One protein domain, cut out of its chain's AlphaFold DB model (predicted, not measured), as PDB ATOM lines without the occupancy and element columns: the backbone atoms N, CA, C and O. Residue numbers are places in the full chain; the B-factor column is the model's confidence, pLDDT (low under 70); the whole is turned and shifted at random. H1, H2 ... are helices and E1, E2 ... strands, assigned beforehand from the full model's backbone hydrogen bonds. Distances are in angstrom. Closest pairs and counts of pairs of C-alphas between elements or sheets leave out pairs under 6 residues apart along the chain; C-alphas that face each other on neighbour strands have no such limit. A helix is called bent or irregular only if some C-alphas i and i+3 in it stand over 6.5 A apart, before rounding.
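This is residues 194 to 300 of the 652 residues of the protein "SWIM-type domain-containing protein" of Marinomonas mediterranea (strain ATCC 700492 / JCM 21426 / NBRC 103028 / MMB-1) (UniProt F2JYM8). Three helices, H2, H3 and H4, stand side by side in an up-and-down bundle, each running against the one before; short H1 packs on H2 and H3, and H5 folds back after H4. A small strand hairpin, E1 and E2, reaches out beyond one end of the bundle. The printed part has 107 residues in the order H1, E1, E2, H2, H3, H4, H5, with an antiparallel sheet E1 - E2, and is mostly helix. It is compact, with a radius of gyration of the C-alphas of 14.6 A, but elongated, spanning 50 by 29 by 18 A.

H1, residues 194 to 198, touches H3, residues 233 to 252, closest at C-alphas 195 and 243, 6.2 A. E1, residues 204 to 206, and E2, residues 211 to 213, form a hairpin; N 206 and O 211 are 2.7 A apart, within hydrogen-bond range. H2, residues 218 to 229, and H3 form a helical hairpin at a shallow tilt of 20 degrees, closest at C-alphas 224 and 236, 6.4 A. H3 and H4, residues 259 to 277, touch at C-alphas 233 and 274, 5.4 A, their closest. H4 and H5, residues 282 to 294, only just touch, with 3 pairs of C-alphas within 8 A, and only at the corner. Every O i to N i+4 pair is within hydrogen-bond range in H1, H2 and H3, against 11 of 15 in H4 and 8 of 9 in H5.

H1 begins at C-alpha 194 (-39.637, 5.657, -27.820). H3 is 28.2 A long, with a kink of 26 degrees near residue 243. H4, 29.1 A, is irregular: C-alphas 273 and 276 are 7.0 A apart. H5, 18.7 A, ends at C-alpha 294 (-19.273, 22.451, -24.687).

The C-alphas farthest apart, of Asn 209 and Lys 281, are 50.5 A apart. The printed part has no cut and no long link, and no printed residue is under 70 in pLDDT.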
ATOM      1  N   LYS A 194     -40.441   6.485 -28.730       90.88
ATOM      2  CA  LYS A 194     -39.637   5.657 -27.820       90.88
ATOM      3  C   LYS A 194     -38.669   6.495 -26.994       90.88
ATOM      4  O   LYS A 194     -38.644   6.292 -25.792       90.88
ATOM      5  N   ILE A 195     -37.950   7.431 -27.622       96.44
ATOM      6  CA  ILE A 195     -37.055   8.376 -26.945       96.44
ATOM      7  C   ILE A 195     -37.842   9.089 -25.851       96.44
ATOM      8  O   ILE A 195     -37.555   8.863 -24.689       96.44
ATOM      9  N   LYS A 196     -38.931   9.788 -26.202       94.31
ATOM     10  CA  LYS A 196     -39.779  10.492 -25.224       94.31
ATOM     11  C   LYS A 196     -40.308   9.611 -24.098       94.31
ATOM     12  O   LYS A 196     -40.505  10.096 -22.995       94.31
ATOM     13  N   LYS A 197     -40.624   8.348 -24.394       91.88
ATOM     14  CA  LYS A 197     -41.134   7.417 -23.387       91.88
ATOM     15  C   LYS A 197     -40.030   7.009 -22.412       91.88
ATOM     16  O   LYS A 197     -40.253   7.094 -21.218       91.88
ATOM     17  N   ILE A 198     -38.883   6.570 -22.928       93.62
ATOM     18  CA  ILE A 198     -37.771   6.043 -22.126       93.62
ATOM     19  C   ILE A 198     -37.092   7.167 -21.338       93.62
ATOM     20  O   ILE A 198     -36.775   6.978 -20.171       93.62
ATOM     21  N   THR A 199     -36.929   8.354 -21.931       93.62
ATOM     22  CA  THR A 199     -36.338   9.514 -21.242       93.62
ATOM     23  C   THR A 199     -37.247  10.097 -20.157       93.62
ATOM     24  O   THR A 199     -36.793  10.898 -19.356       93.62
ATOM     25  N   ALA A 200     -38.534   9.730 -20.132       91.38
ATOM     26  CA  ALA A 200     -39.473  10.136 -19.085       91.38
ATOM     27  C   ALA A 200     -39.498   9.170 -17.885       91.38
ATOM     28  O   ALA A 200     -40.223   9.415 -16.924       91.38
ATOM     29  N   GLU A 201     -38.774   8.050 -17.954       90.00
ATOM     30  CA  GLU A 201     -38.641   7.107 -16.840       90.00
ATOM     31  C   GLU A 201     -37.579   7.614 -15.850       90.00
ATOM     32  O   GLU A 201     -36.573   8.188 -16.255       90.00
ATOM     33  N   GLU A 202     -37.766   7.396 -14.550       85.69
ATOM     34  CA  GLU A 202     -36.755   7.757 -13.547       85.69
ATOM     35  C   GLU A 202     -35.656   6.684 -13.471       85.69
ATOM     36  O   GLU A 202     -35.942   5.479 -13.530       85.69
ATOM     37  N   SER A 203     -34.402   7.120 -13.319       84.88
ATOM     38  CA  SER A 203     -33.259   6.250 -13.012       84.88
ATOM     39  C   SER A 203     -32.827   6.466 -11.566       84.88
ATOM     40  O   SER A 203     -32.686   7.613 -11.140       84.88
ATOM     41  N   TRP A 204     -32.660   5.384 -10.806       87.12
ATOM     42  CA  TRP A 204     -32.249   5.446  -9.402       87.12
ATOM     43  C   TRP A 204     -31.557   4.163  -8.938       87.12
ATOM     44  O   TRP A 204     -31.858   3.072  -9.437       87.12
ATOM     45  N   GLN A 205     -30.675   4.272  -7.946       76.44
ATOM     46  CA  GLN A 205     -29.964   3.148  -7.335       76.44
ATOM     47  C   GLN A 205     -29.961   3.243  -5.800       76.44
ATOM     48  O   GLN A 205     -29.738   4.288  -5.205       76.44
ATOM     49  N   ASP A 206     -30.176   2.108  -5.139       76.75
ATOM     50  CA  ASP A 206     -30.030   1.904  -3.698       76.75
ATOM     51  C   ASP A 206     -28.969   0.817  -3.462       76.75
ATOM     52  O   ASP A 206     -29.260  -0.385  -3.366       76.75
ATOM     53  N   TYR A 207     -27.713   1.259  -3.370       71.19
ATOM     54  CA  TYR A 207     -26.544   0.390  -3.188       71.19
ATOM     55  C   TYR A 207     -26.521  -0.329  -1.836       71.19
ATOM     56  O   TYR A 207     -25.849  -1.349  -1.688       71.19
ATOM     57  N   TRP A 208     -27.281   0.148  -0.847       72.38
ATOM     58  CA  TRP A 208     -27.381  -0.509   0.456       72.38
ATOM     59  C   TRP A 208     -28.252  -1.763   0.387       72.38
ATOM     60  O   TRP A 208     -28.003  -2.733   1.105       72.38
ATOM     61  N   ASN A 209     -29.255  -1.758  -0.496       75.25
ATOM     62  CA  ASN A 209     -30.208  -2.855  -0.656       75.25
ATOM     63  C   ASN A 209     -30.055  -3.631  -1.976       75.25
ATOM     64  O   ASN A 209     -30.846  -4.548  -2.216       75.25
ATOM     65  N   ASN A 210     -29.059  -3.301  -2.810       74.44
ATOM     66  CA  ASN A 210     -28.860  -3.858  -4.157       74.44
ATOM     67  C   ASN A 210     -30.138  -3.796  -5.012       74.44
ATOM     68  O   ASN A 210     -30.531  -4.780  -5.649       74.44
ATOM     69  N   LYS A 211     -30.828  -2.655  -4.980       75.69
ATOM     70  CA  LYS A 211     -32.020  -2.389  -5.793       75.69
ATOM     71  C   LYS A 211     -31.790  -1.143  -6.622       75.69
ATOM     72  O   LYS A 211     -31.108  -0.239  -6.175       75.69
ATOM     73  N   GLY A 212     -32.417  -1.083  -7.781       85.50
ATOM     74  CA  GLY A 212     -32.389   0.103  -8.614       85.50
ATOM     75  C   GLY A 212     -33.130  -0.127  -9.911       85.50
ATOM     76  O   GLY A 212     -33.575  -1.242 -10.214       85.50
ATOM     77  N   HIS A 213     -33.273   0.945 -10.663       89.38
ATOM     78  CA  HIS A 213     -33.873   0.953 -11.977       89.38
ATOM     79  C   HIS A 213     -33.048   1.862 -12.874       89.38
ATOM     80  O   HIS A 213     -32.858   3.028 -12.553       89.38
ATOM     81  N   THR A 214     -32.613   1.332 -14.011       91.88
ATOM     82  CA  THR A 214     -32.036   2.125 -15.096       91.88
ATOM     83  C   THR A 214     -32.865   1.843 -16.347       91.88
ATOM     84  O   THR A 214     -32.992   0.669 -16.718       91.88
ATOM     85  N   PRO A 215     -33.465   2.870 -16.978       92.25
ATOM     86  CA  PRO A 215     -34.298   2.699 -18.165       92.25
ATOM     87  C   PRO A 215     -33.577   1.950 -19.295       92.25
ATOM     88  O   PRO A 215     -32.400   2.185 -19.572       92.25
ATOM     89  N   ASP A 216     -34.286   1.051 -19.983       92.06
ATOM     90  CA  ASP A 216     -33.696   0.246 -21.059       92.06
ATOM     91  C   ASP A 216     -33.640   1.024 -22.384       92.06
ATOM     92  O   ASP A 216     -34.636   1.171 -23.099       92.06
ATOM     93  N   TYR A 217     -32.436   1.457 -22.759       96.25
ATOM     94  CA  TYR A 217     -32.159   2.156 -24.016       96.25
ATOM     95  C   TYR A 217     -31.987   1.227 -25.235       96.25
ATOM     96  O   TYR A 217     -31.897   1.688 -26.382       96.25
ATOM     97  N   THR A 218     -32.004  -0.096 -25.049       92.38
ATOM     98  CA  THR A 218     -31.834  -1.095 -26.122       92.38
ATOM     99  C   THR A 218     -32.841  -0.953 -27.276       92.38
ATOM    100  O   THR A 218     -32.435  -1.085 -28.439       92.38
ATOM    101  N   PRO A 219     -34.132  -0.626 -27.048       90.38
ATOM    102  CA  PRO A 219     -35.095  -0.413 -28.129       90.38
ATOM    103  C   PRO A 219     -34.796   0.807 -29.006       90.38
ATOM    104  O   PRO A 219     -35.219   0.819 -30.169       90.38
ATOM    105  N   ILE A 220     -34.117   1.827 -28.462       96.12
ATOM    106  CA  ILE A 220     -33.651   3.001 -29.214       96.12
ATOM    107  C   ILE A 220     -32.429   2.596 -30.036       96.12
ATOM    108  O   ILE A 220     -32.460   2.741 -31.258       96.12
ATOM    109  N   ARG A 221     -31.426   1.970 -29.403       97.12
ATOM    110  CA  ARG A 221     -30.208   1.482 -30.079       97.12
ATOM    111  C   ARG A 221     -30.509   0.531 -31.237       97.12
ATOM    112  O   ARG A 221     -29.992   0.705 -32.332       97.12
ATOM    113  N   THR A 222     -31.432  -0.413 -31.054       91.50
ATOM    114  CA  THR A 222     -31.871  -1.332 -32.127       91.50
ATOM    115  C   THR A 222     -32.504  -0.573 -33.300       91.50
ATOM    116  O   THR A 222     -32.337  -0.918 -34.473       91.50
ATOM    117  N   GLY A 223     -33.247   0.495 -33.001       89.38
ATOM    118  CA  GLY A 223     -33.825   1.357 -34.023       89.38
ATOM    119  C   GLY A 223     -32.781   2.193 -34.758       89.38
ATOM    120  O   GLY A 223     -32.897   2.341 -35.974       89.38
ATOM    121  N   PHE A 224     -31.764   2.687 -34.050       97.62
ATOM    122  CA  PHE A 224     -30.623   3.391 -34.637       97.62
ATOM    123  C   PHE A 224     -29.806   2.457 -35.535       97.62
ATOM    124  O   PHE A 224     -29.545   2.813 -36.678       97.62
ATOM    125  N   ASP A 225     -29.530   1.225 -35.102       94.88
ATOM    126  CA  ASP A 225     -28.867   0.193 -35.917       94.88
ATOM    127  C   ASP A 225     -29.634  -0.065 -37.224       94.88
ATOM    128  O   ASP A 225     -29.062  -0.150 -38.312       94.88
ATOM    129  N   THR A 226     -30.967  -0.094 -37.146       89.50
ATOM    130  CA  THR A 226     -31.817  -0.218 -38.336       89.50
ATOM    131  C   THR A 226     -31.650   0.982 -39.281       89.50
ATOM    132  O   THR A 226     -31.530   0.797 -40.492       89.50
ATOM    133  N   LEU A 227     -31.609   2.213 -38.760       92.94
ATOM    134  CA  LEU A 227     -31.368   3.412 -39.577       92.94
ATOM    135  C   LEU A 227     -29.971   3.396 -40.221       92.94
ATOM    136  O   LEU A 227     -29.859   3.723 -41.404       92.94
ATOM    137  N   ILE A 228     -28.938   2.940 -39.502       93.75
ATOM    138  CA  ILE A 228     -27.570   2.764 -40.023       93.75
ATOM    139  C   ILE A 228     -27.557   1.763 -41.184       93.75
ATOM    140  O   ILE A 228     -27.052   2.078 -42.264       93.75
ATOM    141  N   LYS A 229     -28.183   0.588 -41.019       91.38
ATOM    142  CA  LYS A 229     -28.289  -0.452 -42.067       91.38
ATOM    143  C   LYS A 229     -28.935   0.059 -43.354       91.38
ATOM    144  O   LYS A 229     -28.573  -0.375 -44.446       91.38
ATOM    145  N   HIS A 230     -29.863   1.004 -43.233       89.56
ATOM    146  CA  HIS A 230     -30.544   1.634 -44.360       89.56
ATOM    147  C   HIS A 230     -29.937   2.978 -44.794       89.56
ATOM    148  O   HIS A 230     -30.508   3.641 -45.660       89.56
ATOM    149  N   ARG A 231     -28.775   3.367 -44.245       92.69
ATOM    150  CA  ARG A 231     -28.055   4.618 -44.548       92.69
ATOM    151  C   ARG A 231     -28.883   5.893 -44.324       92.69
ATOM    152  O   ARG A 231     -28.687   6.895 -45.008       92.69
ATOM    153  N   ALA A 232     -29.808   5.863 -43.365       94.69
ATOM    154  CA  ALA A 232     -30.628   7.003 -42.954       94.69
ATOM    155  C   ALA A 232     -29.907   7.841 -41.877       94.69
ATOM    156  O   ALA A 232     -30.377   7.970 -40.747       94.69
ATOM    157  N   PHE A 233     -28.709   8.334 -42.212       96.88
ATOM    158  CA  PHE A 233     -27.807   8.994 -41.258       96.88
ATOM    159  C   PHE A 233     -28.303  10.375 -40.820       96.88
ATOM    160  O   PHE A 233     -28.215  10.699 -39.639       96.88
ATOM    161  N   ASP A 234     -28.858  11.171 -41.741       97.12
ATOM    162  CA  ASP A 234     -29.393  12.504 -41.426       97.12
ATOM    163  C   ASP A 234     -30.526  12.409 -40.394       97.12
ATOM    164  O   ASP A 234     -30.572  13.156 -39.417       97.12
ATOM    165  N   GLU A 235     -31.432  11.449 -40.590       97.44
ATOM    166  CA  GLU A 235     -32.538  11.208 -39.677       97.44
ATOM    167  C   GLU A 235     -32.079  10.658 -38.325       97.44
ATOM    168  O   GLU A 235     -32.675  10.995 -37.302       97.44
ATOM    169  N   LEU A 236     -31.029   9.831 -38.305       97.81
ATOM    170  CA  LEU A 236     -30.438   9.326 -37.069       97.81
ATOM    171  C   LEU A 236     -29.808  10.464 -36.263       97.81
ATOM    172  O   LEU A 236     -30.116  10.591 -35.082       97.81
ATOM    173  N   VAL A 237     -29.003  11.329 -36.887       97.50
ATOM    174  CA  VAL A 237     -28.391  12.472 -36.187       97.50
ATOM    175  C   VAL A 237     -29.454  13.423 -35.640       97.50
ATOM    176  O   VAL A 237     -29.353  13.829 -34.486       97.50
ATOM    177  N   ALA A 238     -30.531  13.678 -36.390       96.81
ATOM    178  CA  ALA A 238     -31.668  14.466 -35.908       96.81
ATOM    179  C   ALA A 238     -32.385  13.826 -34.698       96.81
ATOM    180  O   ALA A 238     -32.843  14.530 -33.800       96.81
ATOM    181  N   LEU A 239     -32.498  12.492 -34.654       98.00
ATOM    182  CA  LEU A 239     -32.996  11.778 -33.471       98.00
ATOM    183  C   LEU A 239     -32.009  11.854 -32.304       98.00
ATOM    184  O   LEU A 239     -32.444  11.938 -31.159       98.00
ATOM    185  N   GLY A 240     -30.708  11.850 -32.593       96.94
ATOM    186  CA  GLY A 240     -29.648  12.074 -31.617       96.94
ATOM    187  C   GLY A 240     -29.758  13.434 -30.925       96.94
ATOM    188  O   GLY A 240     -29.532  13.512 -29.727       96.94
ATOM    189  N   GLU A 241     -30.179  14.493 -31.627       95.31
ATOM    190  CA  GLU A 241     -30.413  15.807 -30.996       95.31
ATOM    191  C   GLU A 241     -31.586  15.788 -30.004       95.31
ATOM    192  O   GLU A 241     -31.514  16.374 -28.923       95.31
ATOM    193  N   GLU A 242     -32.671  15.100 -30.366       95.94
ATOM    194  CA  GLU A 242     -33.837  14.942 -29.492       95.94
ATOM    195  C   GLU A 242     -33.494  14.082 -28.272       95.94
ATOM    196  O   GLU A 242     -33.885  14.415 -27.154       95.94
ATOM    197  N   LEU A 243     -32.714  13.017 -28.483       97.56
ATOM    198  CA  LEU A 243     -32.184  12.171 -27.420       97.56
ATOM    199  C   LEU A 243     -31.263  12.950 -26.477       97.56
ATOM    200  O   LEU A 243     -31.401  12.800 -25.273       97.56
ATOM    201  N   TRP A 244     -30.362  13.780 -27.008       95.94
ATOM    202  CA  TRP A 244     -29.462  14.615 -26.209       95.94
ATOM    203  C   TRP A 244     -30.247  15.518 -25.260       95.94
ATOM    204  O   TRP A 244     -30.057  15.468 -24.052       95.94
ATOM    205  N   THR A 245     -31.190  16.285 -25.811       94.44
ATOM    206  CA  THR A 245     -31.976  17.260 -25.041       94.44
ATOM    207  C   THR A 245     -32.742  16.590 -23.900       94.44
ATOM    208  O   THR A 245     -32.655  17.023 -22.756       94.44
ATOM    209  N   LEU A 246     -33.472  15.513 -24.205       95.25
ATOM    210  CA  LEU A 246     -34.292  14.813 -23.215       95.25
ATOM    211  C   LEU A 246     -33.456  13.948 -22.260       95.25
ATOM    212  O   LEU A 246     -33.839  13.758 -21.113       95.25
ATOM    213  N   GLY A 247     -32.328  13.414 -22.727       93.94
ATOM    214  CA  GLY A 247     -31.419  12.600 -21.923       93.94
ATOM    215  C   GLY A 247     -30.677  13.423 -20.873       93.94
ATOM    216  O   GLY A 247     -30.580  12.988 -19.732       93.94
ATOM    217  N   ILE A 248     -30.218  14.631 -21.220       89.94
ATOM    218  CA  ILE A 248     -29.608  15.564 -20.257       89.94
ATOM    219  C   ILE A 248     -30.614  15.944 -19.167       89.94
ATOM    220  O   ILE A 248     -30.286  15.879 -17.984       89.94
ATOM    221  N   GLU A 249     -31.852  16.272 -19.552       89.94
ATOM    222  CA  GLU A 249     -32.929  16.540 -18.592       89.94
ATOM    223  C   GLU A 249     -33.172  15.328 -17.682       89.94
ATOM    224  O   GLU A 249     -33.322  15.489 -16.474       89.94
ATOM    225  N   GLN A 250     -33.150  14.110 -18.224       92.88
ATOM    226  CA  GLN A 250     -33.322  12.894 -17.433       92.88
ATOM    227  C   GLN A 250     -32.188  12.679 -16.419       92.88
ATOM    228  O   GLN A 250     -32.474  12.376 -15.263       92.88
ATOM    229  N   ILE A 251     -30.921  12.864 -16.815       87.38
ATOM    230  CA  ILE A 251     -29.763  12.713 -15.913       87.38
ATOM    231  C   ILE A 251     -29.812  13.739 -14.779       87.38
ATOM    232  O   ILE A 251     -29.523  13.421 -13.631       87.38
ATOM    233  N   GLN A 252     -30.230  14.974 -15.061       83.69
ATOM    234  CA  GLN A 252     -30.360  16.002 -14.021       83.69
ATOM    235  C   GLN A 252     -31.356  15.628 -12.911       83.69
ATOM    236  O   GLN A 252     -31.292  16.200 -11.824       83.69
ATOM    237  N   HIS A 253     -32.258  14.679 -13.175       80.81
ATOM    238  CA  HIS A 253     -33.259  14.192 -12.229       80.81
ATOM    239  C   HIS A 253     -33.011  12.740 -11.779       80.81
ATOM    240  O   HIS A 253     -33.865  12.183 -11.088       80.81
ATOM    241  N   SER A 254     -31.892  12.110 -12.158       83.00
ATOM    242  CA  SER A 254     -31.571  10.746 -11.724       83.00
ATOM    243  C   SER A 254     -30.915  10.710 -10.345       83.00
ATOM    244  O   SER A 254     -30.156  11.608  -9.988       83.00
ATOM    245  N   ASP A 255     -31.170   9.633  -9.606       81.00
ATOM    246  CA  ASP A 255     -30.553   9.317  -8.309       81.00
ATOM    247  C   ASP A 255     -29.698   8.044  -8.446       81.00
ATOM    248  O   ASP A 255     -29.964   7.013  -7.827       81.00
ATOM    249  N   ASP A 256     -28.744   8.075  -9.381       84.88
ATOM    250  CA  ASP A 256     -27.803   6.987  -9.674       84.88
ATOM    251  C   ASP A 256     -26.348   7.496  -9.711       84.88
ATOM    252  O   ASP A 256     -26.108   8.703  -9.674       84.88
ATOM    253  N   GLU A 257     -25.362   6.592  -9.748       78.44
ATOM    254  CA  GLU A 257     -23.929   6.946  -9.751       78.44
ATOM    255  C   GLU A 257     -23.343   6.908 -11.177       78.44
ATOM    256  O   GLU A 257     -22.158   6.623 -11.382       78.44
ATOM    257  N   GLY A 258     -24.172   7.189 -12.190       84.44
ATOM    258  CA  GLY A 258     -23.760   7.302 -13.590       84.44
ATOM    259  C   GLY A 258     -24.189   6.143 -14.491       84.44
ATOM    260  O   GLY A 258     -23.799   6.112 -15.663       84.44
ATOM    261  N   GLU A 259     -25.002   5.196 -14.015       88.50
ATOM    262  CA  GLU A 259     -25.554   4.121 -14.845       88.50
ATOM    263  C   GLU A 259     -26.367   4.670 -16.028       88.50
ATOM    264  O   GLU A 259     -26.183   4.214 -17.164       88.50
ATOM    265  N   LEU A 260     -27.220   5.676 -15.793       89.62
ATOM    266  CA  LEU A 260     -27.998   6.319 -16.853       89.62
ATOM    267  C   LEU A 260     -27.105   7.045 -17.866       89.62
ATOM    268  O   LEU A 260     -27.298   6.890 -19.076       89.62
ATOM    269  N   ALA A 261     -26.112   7.800 -17.389       91.50
ATOM    270  CA  ALA A 261     -25.158   8.492 -18.254       91.50
ATOM    271  C   ALA A 261     -24.429   7.500 -19.179       91.50
ATOM    272  O   ALA A 261     -24.256   7.757 -20.371       91.50
ATOM    273  N   ASN A 262     -24.102   6.311 -18.669       91.56
ATOM    274  CA  ASN A 262     -23.466   5.243 -19.436       91.56
ATOM    275  C   ASN A 262     -24.391   4.675 -20.536       91.56
ATOM    276  O   ASN A 262     -23.967   4.462 -21.676       91.56
ATOM    277  N   GLU A 263     -25.678   4.464 -20.240       95.25
ATOM    278  CA  GLU A 263     -26.665   4.014 -21.235       95.25
ATOM    279  C   GLU A 263     -26.912   5.054 -22.339       95.25
ATOM    280  O   GLU A 263     -27.039   4.698 -23.523       95.25
ATOM    281  N   LEU A 264     -26.925   6.338 -21.976       95.75
ATOM    282  CA  LEU A 264     -27.018   7.449 -22.918       95.75
ATOM    283  C   LEU A 264     -25.753   7.576 -23.771       95.75
ATOM    284  O   LEU A 264     -25.874   7.636 -24.995       95.75
ATOM    285  N   SER A 265     -24.562   7.499 -23.172       96.19
ATOM    286  CA  SER A 265     -23.268   7.508 -23.872       96.19
ATOM    287  C   SER A 265     -23.189   6.402 -24.934       96.19
ATOM    288  O   SER A 265     -22.933   6.665 -26.113       96.19
ATOM    289  N   ARG A 266     -23.570   5.164 -24.584       96.00
ATOM    290  CA  ARG A 266     -23.660   4.035 -25.538       96.00
ATOM    291  C   ARG A 266     -24.633   4.281 -26.685       96.00
ATOM    292  O   ARG A 266     -24.460   3.742 -27.775       96.00
ATOM    293  N   THR A 267     -25.695   5.037 -26.439       97.50
ATOM    294  CA  THR A 267     -26.686   5.358 -27.470       97.50
ATOM    295  C   THR A 267     -26.192   6.507 -28.355       97.50
ATOM    296  O   THR A 267     -26.345   6.444 -29.578       97.50
ATOM    297  N   MET A 268     -25.524   7.504 -27.768       97.69
ATOM    298  CA  MET A 268     -24.871   8.608 -28.475       97.69
ATOM    299  C   MET A 268     -23.693   8.147 -29.332       97.69
ATOM    300  O   MET A 268     -23.489   8.701 -30.410       97.69
ATOM    301  N   PHE A 269     -22.988   7.081 -28.949       97.25
ATOM    302  CA  PHE A 269     -21.968   6.431 -29.782       97.25
ATOM    303  C   PHE A 269     -22.455   6.175 -31.216       97.25
ATOM    304  O   PHE A 269     -21.782   6.529 -32.180       97.25
ATOM    305  N   MET A 270     -23.673   5.648 -31.371       97.75
ATOM    306  CA  MET A 270     -24.251   5.354 -32.688       97.75
ATOM    307  C   MET A 270     -24.541   6.627 -33.500       97.75
ATOM    308  O   MET A 270     -24.517   6.611 -34.731       97.75
ATOM    309  N   VAL A 271     -24.825   7.737 -32.811       97.81
ATOM    310  CA  VAL A 271     -24.995   9.062 -33.423       97.81
ATOM    311  C   VAL A 271     -23.654   9.579 -33.936       97.81
ATOM    312  O   VAL A 271     -23.580  10.058 -35.066       97.81
ATOM    313  N   LEU A 272     -22.591   9.419 -33.143       97.12
ATOM    314  CA  LEU A 272     -21.228   9.785 -33.527       97.12
ATOM    315  C   LEU A 272     -20.732   8.964 -34.725       97.12
ATOM    316  O   LEU A 272     -20.164   9.537 -35.650       97.12
ATOM    317  N   GLU A 273     -21.018   7.660 -34.776       95.50
ATOM    318  CA  GLU A 273     -20.702   6.819 -35.944       95.50
ATOM    319  C   GLU A 273     -21.431   7.276 -37.221       95.50
ATOM    320  O   GLU A 273     -20.886   7.221 -38.329       95.50
ATOM    321  N   ALA A 274     -22.674   7.742 -37.090       96.75
ATOM    322  CA  ALA A 274     -23.472   8.201 -38.222       96.75
ATOM    323  C   ALA A 274     -23.061   9.593 -38.730       96.75
ATOM    324  O   ALA A 274     -23.205   9.868 -39.924       96.75
ATOM    325  N   LEU A 275     -22.560  10.465 -37.850       97.62
ATOM    326  CA  LEU A 275     -22.351  11.889 -38.123       97.62
ATOM    327  C   LEU A 275     -21.493  12.182 -39.374       97.62
ATOM    328  O   LEU A 275     -21.974  12.950 -40.219       97.62
ATOM    329  N   PRO A 276     -20.317  11.550 -39.590       97.25
ATOM    330  CA  PRO A 276     -19.510  11.779 -40.794       97.25
ATOM    331  C   PRO A 276     -20.199  11.374 -42.104       97.25
ATOM    332  O   PRO A 276     -19.840  11.863 -43.173       97.25
ATOM    333  N   ASN A 277     -21.201  10.494 -42.024       96.12
ATOM    334  CA  ASN A 277     -21.919   9.939 -43.172       96.12
ATOM    335  C   ASN A 277     -23.198  10.722 -43.531       96.12
ATOM    336  O   ASN A 277     -23.920  10.347 -44.460       96.12
ATOM    337  N   THR A 278     -23.500  11.797 -42.801       97.12
ATOM    338  CA  THR A 278     -24.627  12.696 -43.098       97.12
ATOM    339  C   THR A 278     -24.373  13.546 -44.344       97.12
ATOM    340  O   THR A 278     -23.252  13.668 -44.834       97.12
ATOM    341  N   LYS A 279     -25.423  14.203 -44.851       96.12
ATOM    342  CA  LYS A 279     -25.319  15.172 -45.958       96.12
ATOM    343  C   LYS A 279     -24.833  16.550 -45.506       96.12
ATOM    344  O   LYS A 279     -24.671  17.442 -46.343       96.12
ATOM    345  N   MET A 280     -24.655  16.760 -44.200       96.50
ATOM    346  CA  MET A 280     -24.095  17.999 -43.670       96.50
ATOM    347  C   MET A 280     -22.689  18.212 -44.236       96.50
ATOM    348  O   MET A 280     -21.942  17.264 -44.468       96.50
ATOM    349  N   LYS A 281     -22.307  19.473 -44.459       97.06
ATOM    350  CA  LYS A 281     -20.922  19.782 -44.837       97.06
ATOM    351  C   LYS A 281     -19.982  19.383 -43.687       97.06
ATOM    352  O   LYS A 281     -20.376  19.581 -42.538       97.06
ATOM    353  N   PRO A 282     -18.740  18.938 -43.955       97.69
ATOM    354  CA  PRO A 282     -17.800  18.521 -42.910       97.69
ATOM    355  C   PRO A 282     -17.623  19.539 -41.773       97.69
ATOM    356  O   PRO A 282     -17.706  19.180 -40.605       97.69
ATOM    357  N   VAL A 283     -17.501  20.830 -42.100       97.62
ATOM    358  CA  VAL A 283     -17.414  21.925 -41.110       97.62
ATOM    359  C   VAL A 283     -18.649  21.981 -40.199       97.62
ATOM    360  O   VAL A 283     -18.528  22.203 -39.001       97.62
ATOM    361  N   VAL A 284     -19.846  21.744 -40.748       97.44
ATOM    362  CA  VAL A 284     -21.102  21.739 -39.978       97.44
ATOM    363  C   VAL A 284     -21.175  20.515 -39.066       97.44
ATOM    364  O   VAL A 284     -21.626  20.642 -37.936       97.44
ATOM    365  N   GLN A 285     -20.697  19.354 -39.521       97.75
ATOM    366  CA  GLN A 285     -20.615  18.144 -38.694       97.75
ATOM    367  C   GLN A 285     -19.661  18.337 -37.507       97.75
ATOM    368  O   GLN A 285     -19.998  17.991 -36.380       97.75
ATOM    369  N   LEU A 286     -18.485  18.928 -37.742       98.00
ATOM    370  CA  LEU A 286     -17.517  19.203 -36.678       98.00
ATOM    371  C   LEU A 286     -18.070  20.208 -35.663       98.00
ATOM    372  O   LEU A 286     -17.996  19.957 -34.465       98.00
ATOM    373  N   LEU A 287     -18.681  21.305 -36.124       96.94
ATOM    374  CA  LEU A 287     -19.326  22.276 -35.231       96.94
ATOM    375  C   LEU A 287     -20.481  21.658 -34.439       96.94
ATOM    376  O   LEU A 287     -20.629  21.963 -33.264       96.94
ATOM    377  N   TRP A 288     -21.256  20.758 -35.050       96.00
ATOM    378  CA  TRP A 288     -22.324  20.029 -34.366       96.00
ATOM    379  C   TRP A 288     -21.799  19.241 -33.161       96.00
ATOM    380  O   TRP A 288     -22.442  19.234 -32.110       96.00
ATOM    381  N   LEU A 289     -20.641  18.588 -33.307       96.44
ATOM    382  CA  LEU A 289     -20.019  17.814 -32.233       96.44
ATOM    383  C   LEU A 289     -19.403  18.727 -31.172       96.44
ATOM    384  O   LEU A 289     -19.648  18.537 -29.986       96.44
ATOM    385  N   LEU A 290     -18.658  19.738 -31.612       95.06
ATOM    386  CA  LEU A 290     -18.011  20.717 -30.744       95.06
ATOM    387  C   LEU A 290     -19.030  21.460 -29.864       95.06
ATOM    388  O   LEU A 290     -18.816  21.589 -28.664       95.06
ATOM    389  N   ASP A 291     -20.162  21.886 -30.428       93.25
ATOM    390  CA  ASP A 291     -21.222  22.563 -29.668       93.25
ATOM    391  C   ASP A 291     -21.776  21.666 -28.550       93.25
ATOM    392  O   ASP A 291     -22.016  22.134 -27.446       93.25
ATOM    393  N   ARG A 292     -21.887  20.355 -28.788       93.00
ATOM    394  CA  ARG A 292     -22.336  19.408 -27.756       93.00
ATOM    395  C   ARG A 292     -21.269  19.095 -26.729       93.00
ATOM    396  O   ARG A 292     -21.609  18.865 -25.584       93.00
ATOM    397  N   GLU A 293     -20.002  19.089 -27.121       92.56
ATOM    398  CA  GLU A 293     -18.899  18.921 -26.179       92.56
ATOM    399  C   GLU A 293     -18.805  20.092 -25.190       92.56
ATOM    400  O   GLU A 293     -18.458  19.879 -24.028       92.56
ATOM    401  N   LEU A 294     -19.154  21.315 -25.610       87.44
ATOM    402  CA  LEU A 294     -19.273  22.451 -24.687       87.44
ATOM    403  C   LEU A 294     -20.354  22.209 -23.631       87.44
ATOM    404  O   LEU A 294     -20.096  22.453 -22.448       87.44
ATOM    405  N   ASP A 295     -21.495  21.678 -24.075       87.62
ATOM    406  CA  ASP A 295     -22.690  21.405 -23.272       87.62
ATOM    407  C   ASP A 295     -22.631  20.060 -22.505       87.62
ATOM    408  O   ASP A 295     -23.567  19.719 -21.779       87.62
ATOM    409  N   ASP A 296     -21.572  19.256 -22.673       89.81
ATOM    410  CA  ASP A 296     -21.460  17.906 -22.098       89.81
ATOM    411  C   ASP A 296     -20.867  17.924 -20.685       89.81
ATOM    412  O   ASP A 296     -19.673  17.693 -20.478       89.81
ATOM    413  N   ASP A 297     -21.715  18.176 -19.694       84.56
ATOM    414  CA  ASP A 297     -21.311  18.133 -18.285       84.56
ATOM    415  C   ASP A 297     -21.328  16.715 -17.681       84.56
ATOM    416  O   ASP A 297     -20.866  16.520 -16.556       84.56
ATOM    417  N   PHE A 298     -21.811  15.713 -18.427       85.81
ATOM    418  CA  PHE A 298     -22.009  14.339 -17.940       85.81
ATOM    419  C   PHE A 298     -21.118  13.296 -18.631       85.81
ATOM    420  O   PHE A 298     -21.200  12.112 -18.312       85.81
ATOM    421  N   GLY A 299     -20.262  13.711 -19.569       88.69
ATOM    422  CA  GLY A 299     -19.335  12.821 -20.272       88.69
ATOM    423  C   GLY A 299     -20.018  11.865 -21.253       88.69
ATOM    424  O   GLY A 299     -19.563  10.741 -21.439       88.69
ATOM    425  N   LEU A 300     -21.108  12.283 -21.900       92.88
ATOM    426  CA  LEU A 300     -21.869  11.452 -22.838       92.88
ATOM    427  C   LEU A 300     -21.150  11.213 -24.174       92.88
ATOM    428  O   LEU A 300     -21.521  10.314 -24.932       92.88
TER     429      LEU A 300